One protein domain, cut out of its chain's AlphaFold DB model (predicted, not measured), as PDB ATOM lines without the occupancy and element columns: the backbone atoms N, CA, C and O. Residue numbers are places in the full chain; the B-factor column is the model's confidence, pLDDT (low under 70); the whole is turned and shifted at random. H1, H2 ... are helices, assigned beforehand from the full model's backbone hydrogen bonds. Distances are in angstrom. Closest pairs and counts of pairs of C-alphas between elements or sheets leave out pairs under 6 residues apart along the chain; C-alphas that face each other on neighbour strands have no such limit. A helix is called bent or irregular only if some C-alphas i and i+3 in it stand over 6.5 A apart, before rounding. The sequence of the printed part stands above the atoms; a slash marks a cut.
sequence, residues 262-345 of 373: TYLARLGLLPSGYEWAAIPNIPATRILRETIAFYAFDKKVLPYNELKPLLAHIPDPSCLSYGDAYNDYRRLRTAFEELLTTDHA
ATOM      1  N   THR A 262     245.754 253.795 255.378       56.06
ATOM      2  CA  THR A 262     246.106 255.215 255.549       56.06
ATOM      3  C   THR A 262     247.073 255.419 256.718       56.06
ATOM      4  O   THR A 262     247.943 256.289 256.673       56.06
ATOM      5  N   TYR A 263     246.941 254.604 257.763       56.09
ATOM      6  CA  TYR A 263     247.793 254.619 258.945       56.09
ATOM      7  C   TYR A 263     249.216 254.143 258.647       56.09
ATOM      8  O   TYR A 263     250.169 254.854 258.958       56.09
ATOM      9  N   LEU A 264     249.380 253.010 257.956       60.47
ATOM     10  CA  LEU A 264     250.701 252.519 257.546       60.47
ATOM     11  C   LEU A 264     251.409 253.494 256.597       60.47
ATOM     12  O   LEU A 264     252.609 253.722 256.736       60.47
ATOM     13  N   ALA A 265     250.663 254.138 255.692       61.22
ATOM     14  CA  ALA A 265     251.208 255.180 254.824       61.22
ATOM     15  C   ALA A 265     251.726 256.400 255.612       61.22
ATOM     16  O   ALA A 265     252.697 257.029 255.197       61.22
ATOM     17  N   ARG A 266     251.111 256.723 256.761       61.94
ATOM     18  CA  ARG A 266     251.554 257.810 257.653       61.94
ATOM     19  C   ARG A 266     252.692 257.403 258.581       61.94
ATOM     20  O   ARG A 266     253.541 258.229 258.883       61.94
ATOM     21  N   LEU A 267     252.762 256.142 258.994       63.72
ATOM     22  CA  LEU A 267     253.875 255.624 259.799       63.72
ATOM     23  C   LEU A 267     255.190 255.541 259.026       63.72
ATOM     24  O   LEU A 267     256.258 255.617 259.627       63.72
ATOM     25  N   GLY A 268     255.121 255.462 257.694       67.62
ATOM     26  CA  GLY A 268     256.281 255.662 256.825       67.62
ATOM     27  C   GLY A 268     256.889 257.071 256.902       67.62
ATOM     28  O   GLY A 268     257.967 257.281 256.357       67.62
ATOM     29  N   LEU A 269     256.228 258.026 257.574       70.81
ATOM     30  CA  LEU A 269     256.676 259.411 257.752       70.81
ATOM     31  C   LEU A 269     257.260 259.678 259.144       70.81
ATOM     32  O   LEU A 269     257.209 260.813 259.612       70.81
ATOM     33  N   LEU A 270     257.810 258.676 259.833       85.25
ATOM     34  CA  LEU A 270     258.700 258.983 260.957       85.25
ATOM     35  C   LEU A 270     259.760 259.989 260.471       85.25
ATOM     36  O   LEU A 270     260.356 259.750 259.414       85.25
ATOM     37  N   PRO A 271     259.979 261.113 261.186       85.88
ATOM     38  CA  PRO A 271     261.001 262.077 260.809       85.88
ATOM     39  C   PRO A 271     262.319 261.345 260.561       85.88
ATOM     40  O   PRO A 271     262.708 260.469 261.339       85.88
ATOM     41  N   SER A 272     262.973 261.642 259.439       82.50
ATOM     42  CA  SER A 272     264.186 260.927 259.046       82.50
ATOM     43  C   SER A 272     265.233 261.023 260.155       82.50
ATOM     44  O   SER A 272     265.602 262.128 260.549       82.50
ATOM     45  N   GLY A 273     265.713 259.877 260.643       86.12
ATOM     46  CA  GLY A 273     266.683 259.818 261.740       86.12
ATOM     47  C   GLY A 273     266.076 259.877 263.145       86.12
ATOM     48  O   GLY A 273     266.827 259.970 264.111       86.12
ATOM     49  N   TYR A 274     264.747 259.809 263.294       90.12
ATOM     50  CA  TYR A 274     264.136 259.683 264.614       90.12
ATOM     51  C   TYR A 274     264.461 258.322 265.244       90.12
ATOM     52  O   TYR A 274     264.023 257.274 264.760       90.12
ATOM     53  N   GLU A 275     265.186 258.355 266.361       92.69
ATOM     54  CA  GLU A 275     265.488 257.189 267.184       92.69
ATOM     55  C   GLU A 275     264.698 257.227 268.497       92.69
ATOM     56  O   GLU A 275     264.742 258.196 269.272       92.69
ATOM     57  N   TRP A 276     263.976 256.134 268.749       92.69
ATOM     58  CA  TRP A 276     263.299 255.879 270.016       92.69
ATOM     59  C   TRP A 276     264.349 255.768 271.122       92.69
ATOM     60  O   TRP A 276     265.257 254.945 271.017       92.69
ATOM     61  N   ALA A 277     264.257 256.611 272.153       92.94
ATOM     62  CA  ALA A 277     265.244 256.599 273.234       92.94
ATOM     63  C   ALA A 277     264.956 255.491 274.239       92.94
ATOM     64  O   ALA A 277     265.890 254.885 274.757       92.94
ATOM     65  N   ALA A 278     263.677 255.243 274.520       93.38
ATOM     66  CA  ALA A 278     263.289 254.301 275.553       93.38
ATOM     67  C   ALA A 278     262.491 253.122 275.005       93.38
ATOM     68  O   ALA A 278     262.666 251.999 275.471       93.38
ATOM     69  N   ILE A 279     261.644 253.338 273.994       92.62
ATOM     70  CA  ILE A 279     260.862 252.245 273.415       92.62
ATOM     71  C   ILE A 279     261.748 251.444 272.451       92.62
ATOM     72  O   ILE A 279     262.072 251.936 271.368       92.62
ATOM     73  N   PRO A 280     262.101 250.183 272.761       91.44
ATOM     74  CA  PRO A 280     262.975 249.405 271.894       91.44
ATOM     75  C   PRO A 280     262.316 249.180 270.532       91.44
ATOM     76  O   PRO A 280     261.110 248.933 270.452       91.44
ATOM     77  N   ASN A 281     263.100 249.207 269.452       91.81
ATOM     78  CA  ASN A 281     262.614 248.927 268.099       91.81
ATOM     79  C   ASN A 281     262.540 247.411 267.818       91.81
ATOM     80  O   ASN A 281     263.241 246.884 266.960       91.81
ATOM     81  N   ILE A 282     261.691 246.704 268.567       92.00
ATOM     82  CA  ILE A 282     261.422 245.266 268.399       92.00
ATOM     83  C   ILE A 282     259.971 245.027 267.945       92.00
ATOM     84  O   ILE A 282     259.134 245.930 268.080       92.00
ATOM     85  N   PRO A 283     259.632 243.840 267.400       92.25
ATOM     86  CA  PRO A 283     258.269 243.542 266.950       92.25
ATOM     87  C   PRO A 283     257.206 243.667 268.049       92.25
ATOM     88  O   PRO A 283     256.110 244.149 267.780       92.25
ATOM     89  N   ALA A 284     257.538 243.299 269.290       91.06
ATOM     90  CA  ALA A 284     256.594 243.305 270.410       91.06
ATOM     91  C   ALA A 284     256.073 244.707 270.778       91.06
ATOM     92  O   ALA A 284     254.937 244.866 271.206       91.06
ATOM     93  N   THR A 285     256.884 245.738 270.563       91.94
ATOM     94  CA  THR A 285     256.555 247.141 270.853       91.94
ATOM     95  C   THR A 285     256.039 247.891 269.622       91.94
ATOM     96  O   THR A 285     255.853 249.105 269.675       91.94
ATOM     97  N   ARG A 286     255.789 247.191 268.503       92.25
ATOM     98  CA  ARG A 286     255.325 247.797 267.246       92.25
ATOM     99  C   ARG A 286     254.027 248.578 267.438       92.25
ATOM    100  O   ARG A 286     254.000 249.754 267.110       92.25
ATOM    101  N   ILE A 287     253.001 247.955 268.021       92.19
ATOM    102  CA  ILE A 287     251.690 248.595 268.219       92.19
ATOM    103  C   ILE A 287     251.838 249.870 269.059       92.19
ATOM    104  O   ILE A 287     251.340 250.915 268.661       92.19
ATOM    105  N   LEU A 288     252.603 249.815 270.157       93.94
ATOM    106  CA  LEU A 288     252.883 250.984 270.995       93.94
ATOM    107  C   LEU A 288     253.526 252.128 270.193       93.94
ATOM    108  O   LEU A 288     253.049 253.261 270.249       93.94
ATOM    109  N   ARG A 289     254.606 251.836 269.453       94.00
ATOM    110  CA  ARG A 289     255.318 252.839 268.638       94.00
ATOM    111  C   ARG A 289     254.399 253.461 267.599       94.00
ATOM    112  O   ARG A 289     254.418 254.673 267.405       94.00
ATOM    113  N   GLU A 290     253.595 252.636 266.944       92.19
ATOM    114  CA  GLU A 290     252.665 253.086 265.923       92.19
ATOM    115  C   GLU A 290     251.559 253.980 266.521       92.19
ATOM    116  O   GLU A 290     251.280 255.052 265.980       92.19
ATOM    117  N   THR A 291     250.999 253.617 267.683       92.12
ATOM    118  CA  THR A 291     250.020 254.454 268.397       92.12
ATOM    119  C   THR A 291     250.627 255.793 268.807       92.12
ATOM    120  O   THR A 291     250.034 256.840 268.556       92.12
ATOM    121  N   ILE A 292     251.831 255.791 269.386       93.31
ATOM    122  CA  ILE A 292     252.527 257.028 269.768       93.31
ATOM    123  C   ILE A 292     252.773 257.918 268.549       93.31
ATOM    124  O   ILE A 292     252.504 259.118 268.605       93.31
ATOM    125  N   ALA A 293     253.239 257.342 267.439       92.56
ATOM    126  CA  ALA A 293     253.474 258.080 266.204       92.56
ATOM    127  C   ALA A 293     252.187 258.688 265.638       92.56
ATOM    128  O   ALA A 293     252.196 259.835 265.191       92.56
ATOM    129  N   PHE A 294     251.069 257.968 265.715       90.38
ATOM    130  CA  PHE A 294     249.767 258.484 265.310       90.38
ATOM    131  C   PHE A 294     249.331 259.690 266.142       90.38
ATOM    132  O   PHE A 294     248.982 260.723 265.573       90.38
ATOM    133  N   TYR A 295     249.405 259.590 267.470       92.25
ATOM    134  CA  TYR A 295     249.049 260.697 268.359       92.25
ATOM    135  C   TYR A 295     249.969 261.907 268.177       92.25
ATOM    136  O   TYR A 295     249.495 263.043 268.137       92.25
ATOM    137  N   ALA A 296     251.273 261.668 268.017       92.56
ATOM    138  CA  ALA A 296     252.252 262.723 267.776       92.56
ATOM    139  C   ALA A 296     251.978 263.461 266.454       92.56
ATOM    140  O   ALA A 296     252.033 264.689 266.417       92.56
ATOM    141  N   PHE A 297     251.624 262.731 265.392       89.31
ATOM    142  CA  PHE A 297     251.307 263.306 264.084       89.31
ATOM    143  C   PHE A 297     249.963 264.049 264.059       89.31
ATOM    144  O   PHE A 297     249.872 265.141 263.499       89.31
ATOM    145  N   ASP A 298     248.912 263.489 264.672       87.88
ATOM    146  CA  ASP A 298     247.559 264.078 264.679       87.88
ATOM    147  C   ASP A 298     247.433 265.287 265.626       87.88
ATOM    148  O   ASP A 298     246.352 265.849 265.784       87.88
ATOM    149  N   LYS A 299     248.541 265.694 266.267       84.19
ATOM    150  CA  LYS A 299     248.620 266.781 267.259       84.19
ATOM    151  C   LYS A 299     247.668 266.600 268.445       84.19
ATOM    152  O   LYS A 299     247.363 267.562 269.151       84.19
ATOM    153  N   LYS A 300     247.220 265.369 268.683       85.44
ATOM    154  CA  LYS A 300     246.378 265.014 269.820       85.44
ATOM    155  C   LYS A 300     247.241 264.715 271.029       85.44
ATOM    156  O   LYS A 300     248.346 264.182 270.902       85.44
ATOM    157  N   VAL A 301     246.722 265.047 272.202       87.62
ATOM    158  CA  VAL A 301     247.276 264.567 273.470       87.62
ATOM    159  C   VAL A 301     247.149 263.056 273.481       87.62
ATOM    160  O   VAL A 301     246.104 262.538 273.101       87.62
ATOM    161  N   LEU A 302     248.218 262.358 273.854       87.88
ATOM    162  CA  LEU A 302     248.191 260.914 274.050       87.88
ATOM    163  C   LEU A 302     247.574 260.632 275.430       87.88
ATOM    164  O   LEU A 302     248.256 260.850 276.437       87.88
ATOM    165  N   PRO A 303     246.309 260.183 275.516       89.31
ATOM    166  CA  PRO A 303     245.651 260.028 276.803       89.31
ATOM    167  C   PRO A 303     246.268 258.863 277.585       89.31
ATOM    168  O   PRO A 303     246.511 257.776 277.047       89.31
ATOM    169  N   TYR A 304     246.475 259.064 278.890       89.06
ATOM    170  CA  TYR A 304     247.021 258.044 279.796       89.06
ATOM    171  C   TYR A 304     246.250 256.717 279.717       89.06
ATOM    172  O   TYR A 304     246.851 255.641 279.692       89.06
ATOM    173  N   ASN A 305     244.923 256.800 279.606       90.31
ATOM    174  CA  ASN A 305     244.026 255.646 279.581       90.31
ATOM    175  C   ASN A 305     244.194 254.761 278.338       90.31
ATOM    176  O   ASN A 305     243.888 253.576 278.414       90.31
ATOM    177  N   GLU A 306     244.699 255.298 277.225       89.50
ATOM    178  CA  GLU A 306     244.998 254.503 276.027       89.50
ATOM    179  C   GLU A 306     246.433 253.982 276.028       89.50
ATOM    180  O   GLU A 306     246.690 252.870 275.569       89.50
ATOM    181  N   LEU A 307     247.374 254.738 276.598       90.62
ATOM    182  CA  LEU A 307     248.769 254.310 276.658       90.62
ATOM    183  C   LEU A 307     248.988 253.188 277.681       90.62
ATOM    184  O   LEU A 307     249.724 252.236 277.423       90.62
ATOM    185  N   LYS A 308     248.326 253.274 278.840       92.00
ATOM    186  CA  LYS A 308     248.436 252.293 279.925       92.00
ATOM    187  C   LYS A 308     248.140 250.848 279.492       92.00
ATOM    188  O   LYS A 308     248.970 249.988 279.792       92.00
ATOM    189  N   PRO A 309     247.020 250.531 278.810       92.38
ATOM    190  CA  PRO A 309     246.767 249.166 278.368       92.38
ATOM    191  C   PRO A 309     247.809 248.706 277.350       92.38
ATOM    192  O   PRO A 309     248.229 247.558 277.423       92.38
ATOM    193  N   LEU A 310     248.297 249.573 276.458       91.69
ATOM    194  CA  LEU A 310     249.334 249.197 275.491       91.69
ATOM    195  C   LEU A 310     250.650 248.815 276.172       91.69
ATOM    196  O   LEU A 310     251.267 247.827 275.785       91.69
ATOM    197  N   LEU A 311     251.041 249.546 277.218       92.62
ATOM    198  CA  LEU A 311     252.218 249.219 278.025       92.62
ATOM    199  C   LEU A 311     252.071 247.872 278.745       92.62
ATOM    200  O   LEU A 311     253.033 247.115 278.831       92.62
ATOM    201  N   ALA A 312     250.863 247.534 279.203       91.75
ATOM    202  CA  ALA A 312     250.592 246.262 279.874       91.75
ATOM    203  C   ALA A 312     250.697 245.032 278.950       91.75
ATOM    204  O   ALA A 312     250.883 243.922 279.441       91.75
ATOM    205  N   HIS A 313     250.589 245.212 277.627       89.69
ATOM    206  CA  HIS A 313     250.692 244.120 276.648       89.69
ATOM    207  C   HIS A 313     252.133 243.838 276.196       89.69
ATOM    208  O   HIS A 313     252.361 242.915 275.412       89.69
ATOM    209  N   ILE A 314     253.113 244.617 276.660       90.69
ATOM    210  CA  ILE A 314     254.512 244.429 276.279       90.69
ATOM    211  C   ILE A 314     255.085 243.260 277.086       90.69
ATOM    212  O   ILE A 314     254.938 243.235 278.311       90.69
ATOM    213  N   PRO A 315     255.744 242.286 276.434       81.75
ATOM    214  CA  PRO A 315     256.472 241.249 277.140       81.75
ATOM    215  C   PRO A 315     257.614 241.925 277.901       81.75
ATOM    216  O   PRO A 315     258.547 242.432 277.286       81.75
ATOM    217  N   ASP A 316     257.489 241.934 279.224       84.81
ATOM    218  CA  ASP A 316     258.330 242.654 280.184       84.81
ATOM    219  C   ASP A 316     257.999 244.154 280.373       84.81
ATOM    220  O   ASP A 316     258.756 245.044 279.968       84.81
ATOM    221  N   PRO A 317     256.877 244.468 281.049       75.75
ATOM    222  CA  PRO A 317     256.504 245.848 281.360       75.75
ATOM    223  C   PRO A 317     257.466 246.519 282.355       75.75
ATOM    224  O   PRO A 317     257.360 247.721 282.582       75.75
ATOM    225  N   SER A 318     258.400 245.775 282.964       83.06
ATOM    226  CA  SER A 318     259.340 246.338 283.937       83.06
ATOM    227  C   SER A 318     260.407 247.224 283.290       83.06
ATOM    228  O   SER A 318     260.939 248.118 283.943       83.06
ATOM    229  N   CYS A 319     260.687 247.018 281.999       83.00
ATOM    230  CA  CYS A 319     261.709 247.765 281.269       83.00
ATOM    231  C   CYS A 319     261.221 249.098 280.689       83.00
ATOM    232  O   CYS A 319     262.049 249.883 280.233       83.00
ATOM    233  N   LEU A 320     259.908 249.350 280.655       90.69
ATOM    234  CA  LEU A 320     259.351 250.529 279.998       90.69
ATOM    235  C   LEU A 320     258.301 251.202 280.877       90.69
ATOM    236  O   LEU A 320     257.171 250.726 281.003       90.69
ATOM    237  N   SER A 321     258.662 252.339 281.470       92.62
ATOM    238  CA  SER A 321     257.716 253.120 282.260       92.62
ATOM    239  C   SER A 321     256.781 253.952 281.374       92.62
ATOM    240  O   SER A 321     257.070 254.252 280.213       92.62
ATOM    241  N   TYR A 322     255.653 254.393 281.939       91.44
ATOM    242  CA  TYR A 322     254.786 255.370 281.269       91.44
ATOM    243  C   TYR A 322     255.539 256.663 280.925       91.44
ATOM    244  O   TYR A 322     255.368 257.197 279.832       91.44
ATOM    245  N   GLY A 323     256.390 257.144 281.840       92.69
ATOM    246  CA  GLY A 323     257.175 258.360 281.633       92.69
ATOM    247  C   GLY A 323     258.120 258.241 280.440       92.69
ATOM    248  O   GLY A 323     258.227 259.172 279.649       92.69
ATOM    249  N   ASP A 324     258.728 257.072 280.256       94.19
ATOM    250  CA  ASP A 324     259.609 256.779 279.126       94.19
ATOM    251  C   ASP A 324     258.867 256.824 277.788       94.19
ATOM    252  O   ASP A 324     259.283 257.516 276.855       94.19
ATOM    253  N   ALA A 325     257.720 256.145 277.710       93.50
ATOM    254  CA  ALA A 325     256.891 256.151 276.511       93.50
ATOM    255  C   ALA A 325     256.336 257.551 276.198       93.50
ATOM    256  O   ALA A 325     256.295 257.967 275.038       93.50
ATOM    257  N   TYR A 326     255.950 258.304 277.231       93.44
ATOM    258  CA  TYR A 326     255.473 259.677 277.085       93.44
ATOM    259  C   TYR A 326     256.590 260.642 276.652       93.44
ATOM    260  O   TYR A 326     256.356 261.538 275.841       93.44
ATOM    261  N   ASN A 327     257.822 260.440 277.126       94.31
ATOM    262  CA  ASN A 327     258.984 261.209 276.682       94.31
ATOM    263  C   ASN A 327     259.277 260.981 275.194       94.31
ATOM    264  O   ASN A 327     259.472 261.953 274.462       94.31
ATOM    265  N   ASP A 328     259.246 259.731 274.723       94.88
ATOM    266  CA  ASP A 328     259.369 259.438 273.290       94.88
ATOM    267  C   ASP A 328     258.206 260.047 272.484       94.88
ATOM    268  O   ASP A 328     258.433 260.616 271.419       94.88
ATOM    269  N   TYR A 329     256.973 260.042 273.004       94.69
ATOM    270  CA  TYR A 329     255.855 260.769 272.385       94.69
ATOM    271  C   TYR A 329     256.143 262.273 272.232       94.69
ATOM    272  O   TYR A 329     255.964 262.823 271.143       94.69
ATOM    273  N   ARG A 330     256.622 262.947 273.290       93.88
ATOM    274  CA  ARG A 330     256.930 264.387 273.235       93.88
ATOM    275  C   ARG A 330     258.043 264.693 272.240       93.88
ATOM    276  O   ARG A 330     257.889 265.618 271.448       93.88
ATOM    277  N   ARG A 331     259.126 263.908 272.248       95.56
ATOM    278  CA  ARG A 331     260.245 264.060 271.300       95.56
ATOM    279  C   ARG A 331     259.768 263.915 269.859       95.56
ATOM    280  O   ARG A 331     260.107 264.742 269.016       95.56
ATOM    281  N   LEU A 332     258.948 262.900 269.587       94.25
ATOM    282  CA  LEU A 332     258.401 262.662 268.256       94.25
ATOM    283  C   LEU A 332     257.457 263.784 267.811       94.25
ATOM    284  O   LEU A 332     257.513 264.218 266.662       94.25
ATOM    285  N   ARG A 333     256.622 264.298 268.721       92.62
ATOM    286  CA  ARG A 333     255.742 265.441 268.450       92.62
ATOM    287  C   ARG A 333     256.540 266.694 268.091       92.62
ATOM    288  O   ARG A 333     256.229 267.324 267.087       92.62
ATOM    289  N   THR A 334     257.583 267.018 268.855       93.00
ATOM    290  CA  THR A 334     258.477 268.144 268.543       93.00
ATOM    291  C   THR A 334     259.127 267.969 267.172       93.00
ATOM    292  O   THR A 334     259.092 268.895 266.369       93.00
ATOM    293  N   ALA A 335     259.621 266.772 266.848       91.81
ATOM    294  CA  ALA A 335     260.208 266.497 265.536       91.81
ATOM    295  C   ALA A 335     259.193 266.660 264.384       91.81
ATOM    296  O   ALA A 335     259.536 267.181 263.323       91.81
ATOM    297  N   PHE A 336     257.929 266.265 264.578       90.19
ATOM    298  CA  PHE A 336     256.866 266.527 263.601       90.19
ATOM    299  C   PHE A 336     256.543 268.017 263.463       90.19
ATOM    300  O   PHE A 336     256.312 268.490 262.352       90.19
ATOM    301  N   GLU A 337     256.516 268.765 264.563       90.31
ATOM    302  CA  GLU A 337     256.296 270.213 264.538       90.31
ATOM    303  C   GLU A 337     257.444 270.939 263.825       90.31
ATOM    304  O   GLU A 337     257.186 271.801 262.984       90.31
ATOM    305  N   GLU A 338     258.695 270.548 264.068       90.19
ATOM    306  CA  GLU A 338     259.874 271.041 263.346       90.19
ATOM    307  C   GLU A 338     259.802 270.718 261.852       90.19
ATOM    308  O   GLU A 338     260.033 271.592 261.017       90.19
ATOM    309  N   LEU A 339     259.408 269.495 261.490       86.62
ATOM    310  CA  LEU A 339     259.240 269.107 260.090       86.62
ATOM    311  C   LEU A 339     258.158 269.956 259.403       86.62
ATOM    312  O   LEU A 339     258.396 270.515 258.336       86.62
ATOM    313  N   LEU A 340     256.990 270.110 260.037       84.88
ATOM    314  CA  LEU A 340     255.863 270.879 259.497       84.88
ATOM    315  C   LEU A 340     256.156 272.383 259.405       84.88
ATOM    316  O   LEU A 340     255.705 273.038 258.466       84.88
ATOM    317  N   THR A 341     256.897 272.941 260.366       84.94
ATOM    318  CA  THR A 341     257.307 274.355 260.349       84.94
ATOM    319  C   THR A 341     258.385 274.615 259.302       84.94
ATOM    320  O   THR A 341     258.316 275.620 258.595       84.94
ATOM    321  N   THR A 342     259.329 273.689 259.138       79.00
ATOM    322  CA  THR A 342     260.383 273.780 258.119       79.00
ATOM    323  C   THR A 342     259.809 273.651 256.707       79.00
ATOM    324  O   THR A 342     260.241 274.360 255.803       79.00
ATOM    325  N   ASP A 343     258.775 272.830 256.499       61.62
ATOM    326  CA  ASP A 343     258.166 272.661 255.173       61.62
ATOM    327  C   ASP A 343     257.336 273.870 254.706       61.62
ATOM    328  O   ASP A 343     257.147 274.086 253.505       61.62
ATOM    329  N   HIS A 344     256.898 274.735 255.629       51.28
ATOM    330  CA  HIS A 344     256.357 276.049 255.266       51.28
ATOM    331  C   HIS A 344     257.417 276.999 254.685       51.28
ATOM    332  O   HIS A 344     257.047 277.978 254.036       51.28
ATOM    333  N   ALA A 345     258.714 276.684 254.807       48.72
ATOM    334  CA  ALA A 345     259.786 277.398 254.114       48.72
ATOM    335  C   ALA A 345     260.056 276.886 252.680       48.72
ATOM    336  O   ALA A 345     260.792 277.544 251.944       48.72
TER     337      ALA A 345
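What this domain is: This is residues 262 to 345 of the 373 residues of an uncharacterized protein of Botryobasidium botryosum FD-172 SS1 (UniProt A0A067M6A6). A long helix, H4, lies along the long dimension of the domain, and the last part of H2 packs on a stretch within it at a steep angle. H3 folds back beside H2 to make a helical hairpin, while the short first helix, H1, packs on H2 about perpendicular to it and stays apart from H4. The printed part has 84 residues with four named helices, in the order H1, H2, H3, H4, and no named strand; the class is all helix. The whole is compact, with a radius of gyration of the C-alphas of 12.7 A, yet elongated in outline, its spans being 43 by 24 by 22 A.

Where its parts are: Find C-alpha 322 at (254.786, 255.370, 281.269); from there H4, residues 322 to 343, runs 31.5 A to C-alpha 343 at (258.166, 272.661, 255.173). Go back to C-alpha 283 at (258.269, 243.542, 266.950) for the start of H2, residues 283 to 297, which is 21.1 A long. H2 is irregular: its C-alphas 284 and 287 are 7.5 A apart, and its line is a rough one. H3, residues 304 to 312, measures 12.3 A; it is neither bent nor irregular, but only just, with C-alphas 306 and 309 at 6.1 A. The printed part begins with H1, residues 262 to 267.

How they stand to each other: Look first at H2, the hub, which touches the three other helices. Its residues 292 to 297 touch residues 329 to 336 of H4 at a steep tilt of 49 degrees, the same way; the closest C-alphas are those of Ala 296 and Arg 333, 4.5 A apart. H2 and H3 form a hairpin at a shallow tilt of 15 degrees, opposite ways, and the C-alphas of Leu 288 and Leu 310 come closest, at 6.0 A. H1 touches H2 about perpendicular, at 79 degrees, with the C-alphas of Leu 267 and Glu 290 closest at 6.7 A. H3 and H4 only just touch, with 3 pairs of C-alphas within 8 A. H1 is apart from H3 and from H4. In H1 and H4 every O i to N i+4 pair is within hydrogen-bond range; in H2 it is 9 of 11 and in H3 3 of 5.

The domain as a whole: The C-alphas of Asp 316 and Ala 345 are the two farthest apart, at 43.5 A. The printed part has no cut. The link from H1 to H2, residues 268 to 282, is long; the other two are short. Look for low confidence, under 70, at residues 262 to 268 and 343 to 345 of this predicted model.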